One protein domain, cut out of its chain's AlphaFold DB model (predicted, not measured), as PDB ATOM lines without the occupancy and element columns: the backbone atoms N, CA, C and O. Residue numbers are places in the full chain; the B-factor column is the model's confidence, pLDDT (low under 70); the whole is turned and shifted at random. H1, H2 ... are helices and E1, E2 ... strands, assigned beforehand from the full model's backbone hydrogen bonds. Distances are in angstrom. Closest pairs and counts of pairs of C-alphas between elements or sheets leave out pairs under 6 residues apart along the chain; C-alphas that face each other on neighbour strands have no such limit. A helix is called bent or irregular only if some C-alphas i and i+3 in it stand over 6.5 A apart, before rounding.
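This is residues 26 to 80 of the 87 residues of an uncharacterized protein of Companilactobacillus nuruki (UniProt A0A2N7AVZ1). A small rounded domain has a two-strand hairpin, E1 and E2, with a third strand, E3, set off at a distance beyond E2, on the side away from E1; one long helix, H2, lies over one face of this loose row of strands. The short helix H1 is on that same side of the row, where it packs on H2 just before the chain enters E1. The printed part has 55 residues with two named helices and three named strands, in the order H1, E1, E2, H2, E3; the one sheet has the order E1 - E2, antiparallel, and E3 pairs with no named strand. The class is mixed, helices and strands. The whole is compact, with a radius of gyration of the C-alphas of 10.8 A and spans of 30 by 25 by 20 A along the three main axes.

The sheet is made of E1, residues 33 to 36, and E2, residues 42 to 47, which form a hairpin. They are antiparallel, with an angle of 172 degrees between their N-to-C directions. C-alphas that face each other are those of Phe 34 and Phe 45, 4.4 A apart, and those of Ser 36 and Trp 43, 4.3 A apart. Within hydrogen-bond range across this pair are, for instance, N 35 and O 44 at 2.9 A and N 46 and O 33 at 2.8 A. E3, residues 73 to 80, and E2 are near each other, with 11 pairs of C-alphas within 10 A and no pair within 8 A. E1 and E3 are apart. The helix H2, residues 51 to 65, has 1 pair of C-alphas within 8 A with E2, those of Ser 47 and Phe 54, at 7.7 A. H2 and E3 have 2 such pairs, the closest being the C-alphas of Glu 51 and Lys 77, 7.2 A apart. E1 and H2 are apart. H1, residues 28 to 31, and H2 touch, with 5 pairs of C-alphas within 8 A; the closest C-alphas are those of Leu 31 and Phe 54, 6.5 A apart. H1 and E2 have 2 pairs within 8 A, the closest being the C-alphas of Leu 31 and Ser 47, 5.8 A apart. H1 and E3 are apart. In H2 every O i to N i+4 pair is within hydrogen-bond range, while H1, with 4 residues, is too short for any such pair and has 1 O i to N i+3 pair, which is within range.

E2 has 6 residues and measures 15.9 A from the C-alpha of Ala 42, at (22.464, -36.273, 13.547), to that of Ser 47. E1 has 4 residues and measures 10.8 A from Glu 33 to Ser 36. H2, the longest helix with 15 residues, measures 20.9 A from the C-alpha of Glu 51, at (15.486, -21.755, 20.723), to that of Asn 65. E3, the longest strand with 8 residues, measures 21.0 A from Val 73 to the C-alpha of Asp 80, at (24.825, -17.660, 16.019). H1 has 4 residues, Ile 28 to Leu 31. Neither helix is bent.

The two C-alphas farthest apart are those of Gln 67 and Asp 80, 30.3 A. The C-alphas of the first and last printed residues, Pro 26 and Asp 80, are 25.6 A apart. The printed part runs from residue 26 to 80 and has no cut. The links H1 to E1, E1 to E2 and E2 to H2 are tight, with 1, 5 and 3 residues. The link H2 to E3, with 7 residues, is short, and no link is long. The mean pLDDT of the printed part is 91.4, and no printed residue is under 70.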
ATOM      1  N   PRO A  26       7.161 -33.556   6.594       92.06
ATOM      2  CA  PRO A  26       6.437 -32.402   6.065       92.06
ATOM      3  C   PRO A  26       6.579 -31.178   6.980       92.06
ATOM      4  O   PRO A  26       6.400 -31.299   8.188       92.06
ATOM      5  N   GLY A  27       6.880 -30.003   6.418       90.69
ATOM      6  CA  GLY A  27       7.001 -28.742   7.168       90.69
ATOM      7  C   GLY A  27       8.319 -28.560   7.930       90.69
ATOM      8  O   GLY A  27       8.493 -27.567   8.631       90.69
ATOM      9  N   ILE A  28       9.274 -29.488   7.801       92.44
ATOM     10  CA  ILE A  28      10.596 -29.374   8.440       92.44
ATOM     11  C   ILE A  28      11.401 -28.163   7.943       92.44
ATOM     12  O   ILE A  28      12.240 -27.630   8.664       92.44
ATOM     13  N   ASP A  29      11.148 -27.728   6.710       91.88
ATOM     14  CA  ASP A  29      11.789 -26.596   6.048       91.88
ATOM     15  C   ASP A  29      11.379 -25.251   6.661       91.88
ATOM     16  O   ASP A  29      12.152 -24.293   6.612       91.88
ATOM     17  N   GLU A  30      10.228 -25.192   7.339       91.56
ATOM     18  CA  GLU A  30       9.809 -24.024   8.122       91.56
ATOM     19  C   GLU A  30      10.737 -23.760   9.318       91.56
ATOM     20  O   GLU A  30      10.859 -22.624   9.783       91.56
ATOM     21  N   LEU A  31      11.447 -24.791   9.802       91.62
ATOM     22  CA  LEU A  31      12.461 -24.630  10.840       91.62
ATOM     23  C   LEU A  31      13.742 -23.975  10.316       91.62
ATOM     24  O   LEU A  31      14.519 -23.470  11.124       91.62
ATOM     25  N   GLY A  32      13.986 -23.961   9.004       91.06
ATOM     26  CA  GLY A  32      15.166 -23.365   8.376       91.06
ATOM     27  C   GLY A  32      15.897 -24.308   7.420       91.06
ATOM     28  O   GLY A  32      15.415 -25.382   7.067       91.06
ATOM     29  N   GLU A  33      17.098 -23.907   6.992       92.25
ATOM     30  CA  GLU A  33      17.946 -24.777   6.168       92.25
ATOM     31  C   GLU A  33      18.461 -25.941   7.007       92.25
ATOM     32  O   GLU A  33      18.939 -25.718   8.121       92.25
ATOM     33  N   PHE A  34      18.452 -27.155   6.459       93.06
ATOM     34  CA  PHE A  34      18.891 -28.330   7.199       93.06
ATOM     35  C   PHE A  34      19.777 -29.278   6.391       93.06
ATOM     36  O   PHE A  34      19.758 -29.314   5.157       93.06
ATOM     37  N   SER A  35      20.562 -30.066   7.115       93.38
ATOM     38  CA  SER A  35      21.349 -31.183   6.605       93.38
ATOM     39  C   SER A  35      21.360 -32.325   7.623       93.38
ATOM     40  O   SER A  35      21.136 -32.110   8.814       93.38
ATOM     41  N   SER A  36      21.605 -33.546   7.157       94.06
ATOM     42  CA  SER A  36      21.757 -34.733   8.001       94.06
ATOM     43  C   SER A  36      23.044 -35.477   7.662       94.06
ATOM     44  O   SER A  36      23.611 -35.325   6.575       94.06
ATOM     45  N   ASN A  37      23.523 -36.276   8.613       91.56
ATOM     46  CA  ASN A  37      24.543 -37.286   8.356       91.56
ATOM     47  C   ASN A  37      23.971 -38.476   7.552       91.56
ATOM     48  O   ASN A  37      22.772 -38.568   7.303       91.56
ATOM     49  N   GLY A  38      24.842 -39.392   7.115       87.69
ATOM     50  CA  GLY A  38      24.460 -40.481   6.205       87.69
ATOM     51  C   GLY A  38      23.489 -41.517   6.788       87.69
ATOM     52  O   GLY A  38      22.801 -42.196   6.031       87.69
ATOM     53  N   ASP A  39      23.427 -41.640   8.111       89.81
ATOM     54  CA  ASP A  39      22.544 -42.536   8.869       89.81
ATOM     55  C   ASP A  39      21.329 -41.818   9.487       89.81
ATOM     56  O   ASP A  39      20.488 -42.456  10.123       89.81
ATOM     57  N   ASN A  40      21.200 -40.506   9.253       91.25
ATOM     58  CA  ASN A  40      20.124 -39.637   9.733       91.25
ATOM     59  C   ASN A  40      19.937 -39.610  11.262       91.25
ATOM     60  O   ASN A  40      18.845 -39.313  11.744       91.25
ATOM     61  N   THR A  41      20.991 -39.901  12.022       91.69
ATOM     62  CA  THR A  41      21.013 -39.828  13.493       91.69
ATOM     63  C   THR A  41      21.391 -38.442  14.007       91.69
ATOM     64  O   THR A  41      21.044 -38.106  15.134       91.69
ATOM     65  N   ALA A  42      22.070 -37.630  13.193       93.56
ATOM     66  CA  ALA A  42      22.464 -36.273  13.547       93.56
ATOM     67  C   ALA A  42      22.063 -35.290  12.449       93.56
ATOM     68  O   ALA A  42      22.399 -35.478  11.271       93.56
ATOM     69  N   TRP A  43      21.349 -34.231  12.829       94.69
ATOM     70  CA  TRP A  43      20.887 -33.178  11.930       94.69
ATOM     71  C   TRP A  43      21.469 -31.826  12.330       94.69
ATOM     72  O   TRP A  43      21.719 -31.539  13.501       94.69
ATOM     73  N   HIS A  44      21.656 -30.962  11.343       94.75
ATOM     74  CA  HIS A  44      22.086 -29.586  11.531       94.75
ATOM     75  C   HIS A  44      21.072 -28.659  10.880       94.75
ATOM     76  O   HIS A  44      20.754 -28.823   9.707       94.75
ATOM     77  N   PHE A  45      20.589 -27.680  11.640       94.19
ATOM     78  CA  PHE A  45      19.676 -26.641  11.186       94.19
ATOM     79  C   PHE A  45      20.329 -25.266  11.296       94.19
ATOM     80  O   PHE A  45      20.987 -24.942  12.285       94.19
ATOM     81  N   LYS A  46      20.083 -24.421  10.299       93.38
ATOM     82  CA  LYS A  46      20.298 -22.977  10.358       93.38
ATOM     83  C   LYS A  46      18.932 -22.312  10.392       93.38
ATOM     84  O   LYS A  46      18.258 -22.207   9.369       93.38
ATOM     85  N   SER A  47      18.531 -21.872  11.574       91.62
ATOM     86  CA  SER A  47      17.193 -21.342  11.810       91.62
ATOM     87  C   SER A  47      17.236 -19.883  12.227       91.62
ATOM     88  O   SER A  47      18.134 -19.462  12.947       91.62
ATOM     89  N   GLN A  48      16.242 -19.104  11.818       90.56
ATOM     90  CA  GLN A  48      16.016 -17.759  12.361       90.56
ATOM     91  C   GLN A  48      15.088 -17.778  13.586       90.56
ATOM     92  O   GLN A  48      14.857 -16.737  14.203       90.56
ATOM     93  N   LEU A  49      14.550 -18.948  13.941       90.38
ATOM     94  CA  LEU A  49      13.719 -19.118  15.122       90.38
ATOM     95  C   LEU A  49      14.561 -18.995  16.391       90.38
ATOM     96  O   LEU A  49      15.749 -19.319  16.425       90.38
ATOM     97  N   ARG A  50      13.910 -18.537  17.461       90.00
ATOM     98  CA  ARG A  50      14.469 -18.613  18.811       90.00
ATOM     99  C   ARG A  50      14.440 -20.058  19.288       90.00
ATOM    100  O   ARG A  50      13.625 -20.849  18.829       90.00
ATOM    101  N   GLU A  51      15.293 -20.378  20.255       90.44
ATOM    102  CA  GLU A  51      15.486 -21.755  20.723       90.44
ATOM    103  C   GLU A  51      14.193 -22.417  21.209       90.44
ATOM    104  O   GLU A  51      13.916 -23.549  20.821       90.44
ATOM    105  N   ASP A  52      13.377 -21.704  21.986       92.00
ATOM    106  CA  ASP A  52      12.114 -22.240  22.503       92.00
ATOM    107  C   ASP A  52      11.101 -22.518  21.384       92.00
ATOM    108  O   ASP A  52      10.440 -23.557  21.382       92.00
ATOM    109  N   ASP A  53      11.006 -21.616  20.402       93.00
ATOM    110  CA  ASP A  53      10.118 -21.789  19.251       93.00
ATOM    111  C   ASP A  53      10.612 -22.918  18.341       93.00
ATOM    112  O   ASP A  53       9.810 -23.730  17.887       93.00
ATOM    113  N   PHE A  54      11.925 -23.007  18.110       94.00
ATOM    114  CA  PHE A  54      12.539 -24.086  17.342       94.00
ATOM    115  C   PHE A  54      12.253 -25.447  17.982       94.00
ATOM    116  O   PHE A  54      11.744 -26.343  17.313       94.00
ATOM    117  N   LYS A  55      12.518 -25.589  19.289       94.56
ATOM    118  CA  LYS A  55      12.259 -26.831  20.031       94.56
ATOM    119  C   LYS A  55      10.781 -27.201  19.997       94.56
ATOM    120  O   LYS A  55      10.461 -28.345  19.697       94.56
ATOM    121  N   ARG A  56       9.880 -26.243  20.241       94.69
ATOM    122  CA  ARG A  56       8.430 -26.489  20.212       94.69
ATOM    123  C   ARG A  56       7.970 -27.005  18.848       94.69
ATOM    124  O   ARG A  56       7.279 -28.018  18.797       94.69
ATOM    125  N   HIS A  57       8.353 -26.331  17.761       94.62
ATOM    126  CA  HIS A  57       7.955 -26.745  16.415       94.62
ATOM    127  C   HIS A  57       8.591 -28.082  16.018       94.62
ATOM    128  O   HIS A  57       7.890 -28.942  15.498       94.62
ATOM    129  N   LEU A  58       9.873 -28.307  16.324       94.31
ATOM    130  CA  LEU A  58      10.530 -29.591  16.067       94.31
ATOM    131  C   LEU A  58       9.821 -30.741  16.793       94.31
ATOM    132  O   LEU A  58       9.503 -31.750  16.172       94.31
ATOM    133  N   THR A  59       9.537 -30.591  18.090       94.06
ATOM    134  CA  THR A  59       8.814 -31.603  18.872       94.06
ATOM    135  C   THR A  59       7.444 -31.902  18.273       94.06
ATOM    136  O   THR A  59       7.059 -33.068  18.188       94.06
ATOM    137  N   GLN A  60       6.718 -30.873  17.833       94.12
ATOM    138  CA  GLN A  60       5.423 -31.050  17.189       94.12
ATOM    139  C   GLN A  60       5.548 -31.810  15.863       94.12
ATOM    140  O   GLN A  60       4.865 -32.809  15.669       94.12
ATOM    141  N   LEU A  61       6.483 -31.416  14.996       93.44
ATOM    142  CA  LEU A  61       6.719 -32.090  13.718       93.44
ATOM    143  C   LEU A  61       7.097 -33.562  13.892       93.44
ATOM    144  O   LEU A  61       6.584 -34.411  13.162       93.44
ATOM    145  N   LEU A  62       7.960 -33.868  14.862       91.81
ATOM    146  CA  LEU A  62       8.346 -35.241  15.179       91.81
ATOM    147  C   LEU A  62       7.157 -36.055  15.696       91.81
ATOM    148  O   LEU A  62       6.967 -37.183  15.249       91.81
ATOM    149  N   THR A  63       6.339 -35.475  16.576       91.62
ATOM    150  CA  THR A  63       5.155 -36.143  17.143       91.62
ATOM    151  C   THR A  63       4.088 -36.412  16.080       91.62
ATOM    152  O   THR A  63       3.475 -37.478  16.078       91.62
ATOM    153  N   ASP A  64       3.875 -35.464  15.167       92.81
ATOM    154  CA  ASP A  64       2.797 -35.531  14.176       92.81
ATOM    155  C   ASP A  64       3.161 -36.410  12.967       92.81
ATOM    156  O   ASP A  64       2.284 -37.025  12.361       92.81
ATOM    157  N   ASN A  65       4.448 -36.483  12.603       90.62
ATOM    158  CA  ASN A  65       4.888 -37.101  11.345       90.62
ATOM    159  C   ASN A  65       5.802 -38.318  11.521       90.62
ATOM    160  O   ASN A  65       6.126 -38.983  10.537       90.62
ATOM    161  N   THR A  66       6.258 -38.612  12.741       88.62
ATOM    162  CA  THR A  66       7.232 -39.681  12.989       88.62
ATOM    163  C   THR A  66       6.840 -40.529  14.198       88.62
ATOM    164  O   THR A  66       5.912 -40.215  14.934       88.62
ATOM    165  N   GLN A  67       7.547 -41.639  14.391       88.12
ATOM    166  CA  GLN A  67       7.456 -42.470  15.597       88.12
ATOM    167  C   GLN A  67       8.629 -42.219  16.565       88.12
ATOM    168  O   GLN A  67       8.794 -42.954  17.537       88.12
ATOM    169  N   ILE A  68       9.450 -41.198  16.297       87.56
ATOM    170  CA  ILE A  68      10.575 -40.823  17.152       87.56
ATOM    171  C   ILE A  68      10.010 -40.164  18.406       87.56
ATOM    172  O   ILE A  68       9.288 -39.170  18.315       87.56
ATOM    173  N   ASP A  69      10.352 -40.705  19.574       87.50
ATOM    174  CA  ASP A  69      10.004 -40.076  20.844       87.50
ATOM    175  C   ASP A  69      10.789 -38.759  20.972       87.50
ATOM    176  O   ASP A  69      12.021 -38.775  20.884       87.50
ATOM    177  N   PRO A  70      10.133 -37.607  21.201       85.31
ATOM    178  CA  PRO A  70      10.830 -36.349  21.446       85.31
ATOM    179  C   PRO A  70      11.847 -36.403  22.597       85.31
ATOM    180  O   PRO A  70      12.756 -35.579  22.627       85.31
ATOM    181  N   GLN A  71      11.720 -37.344  23.541       88.38
ATOM    182  CA  GLN A  71      12.702 -37.556  24.612       88.38
ATOM    183  C   GLN A  71      14.004 -38.206  24.128       88.38
ATOM    184  O   GLN A  71      15.048 -38.002  24.748       88.38
ATOM    185  N   ASP A  72      13.964 -38.938  23.013       90.31
ATOM    186  CA  ASP A  72      15.152 -39.508  22.368       90.31
ATOM    187  C   ASP A  72      15.916 -38.455  21.545       90.31
ATOM    188  O   ASP A  72      16.966 -38.754  20.971       90.31
ATOM    189  N   VAL A  73      15.398 -37.225  21.465       91.50
ATOM    190  CA  VAL A  73      15.944 -36.146  20.645       91.50
ATOM    191  C   VAL A  73      16.582 -35.078  21.521       91.50
ATOM    192  O   VAL A  73      15.932 -34.417  22.329       91.50
ATOM    193  N   THR A  74      17.876 -34.859  21.321       93.81
ATOM    194  CA  THR A  74      18.622 -33.787  21.983       93.81
ATOM    195  C   THR A  74      18.828 -32.636  21.014       93.81
ATOM    196  O   THR A  74      19.388 -32.823  19.941       93.81
ATOM    197  N   VAL A  75      18.404 -31.429  21.401       94.00
ATOM    198  CA  VAL A  75      18.638 -30.202  20.626       94.00
ATOM    199  C   VAL A  75      19.690 -29.351  21.325       94.00
ATOM    200  O   VAL A  75      19.457 -28.839  22.422       94.00
ATOM    201  N   THR A  76      20.820 -29.145  20.655       93.94
ATOM    202  CA  THR A  76      21.928 -28.310  21.117       93.94
ATOM    203  C   THR A  76      21.982 -27.015  20.314       93.94
ATOM    204  O   THR A  76      22.169 -27.028  19.095       93.94
ATOM    205  N   LYS A  77      21.857 -25.872  20.998       92.25
ATOM    206  CA  LYS A  77      22.098 -24.560  20.395       92.25
ATOM    207  C   LYS A  77      23.602 -24.370  20.158       92.25
ATOM    208  O   LYS A  77      24.400 -24.409  21.090       92.25
ATOM    209  N   GLY A  78      23.976 -24.155  18.902       86.12
ATOM    210  CA  GLY A  78      25.313 -23.754  18.484       86.12
ATOM    211  C   GLY A  78      25.515 -22.238  18.520       86.12
ATOM    212  O   GLY A  78      24.706 -21.483  19.057       86.12
ATOM    213  N   ILE A  79      26.611 -21.779  17.918       82.69
ATOM    214  CA  ILE A  79      26.875 -20.345  17.765       82.69
ATOM    215  C   ILE A  79      25.899 -19.711  16.774       82.69
ATOM    216  O   ILE A  79      25.507 -20.341  15.785       82.69
ATOM    217  N   ASP A  80      25.550 -18.451  17.007       79.62
ATOM    218  CA  ASP A  80      24.825 -17.660  16.019       79.62
ATOM    219  C   ASP A  80      25.752 -17.445  14.808       79.62
ATOM    220  O   ASP A  80      26.923 -17.078  14.938       79.62
TER     221      ASP A  80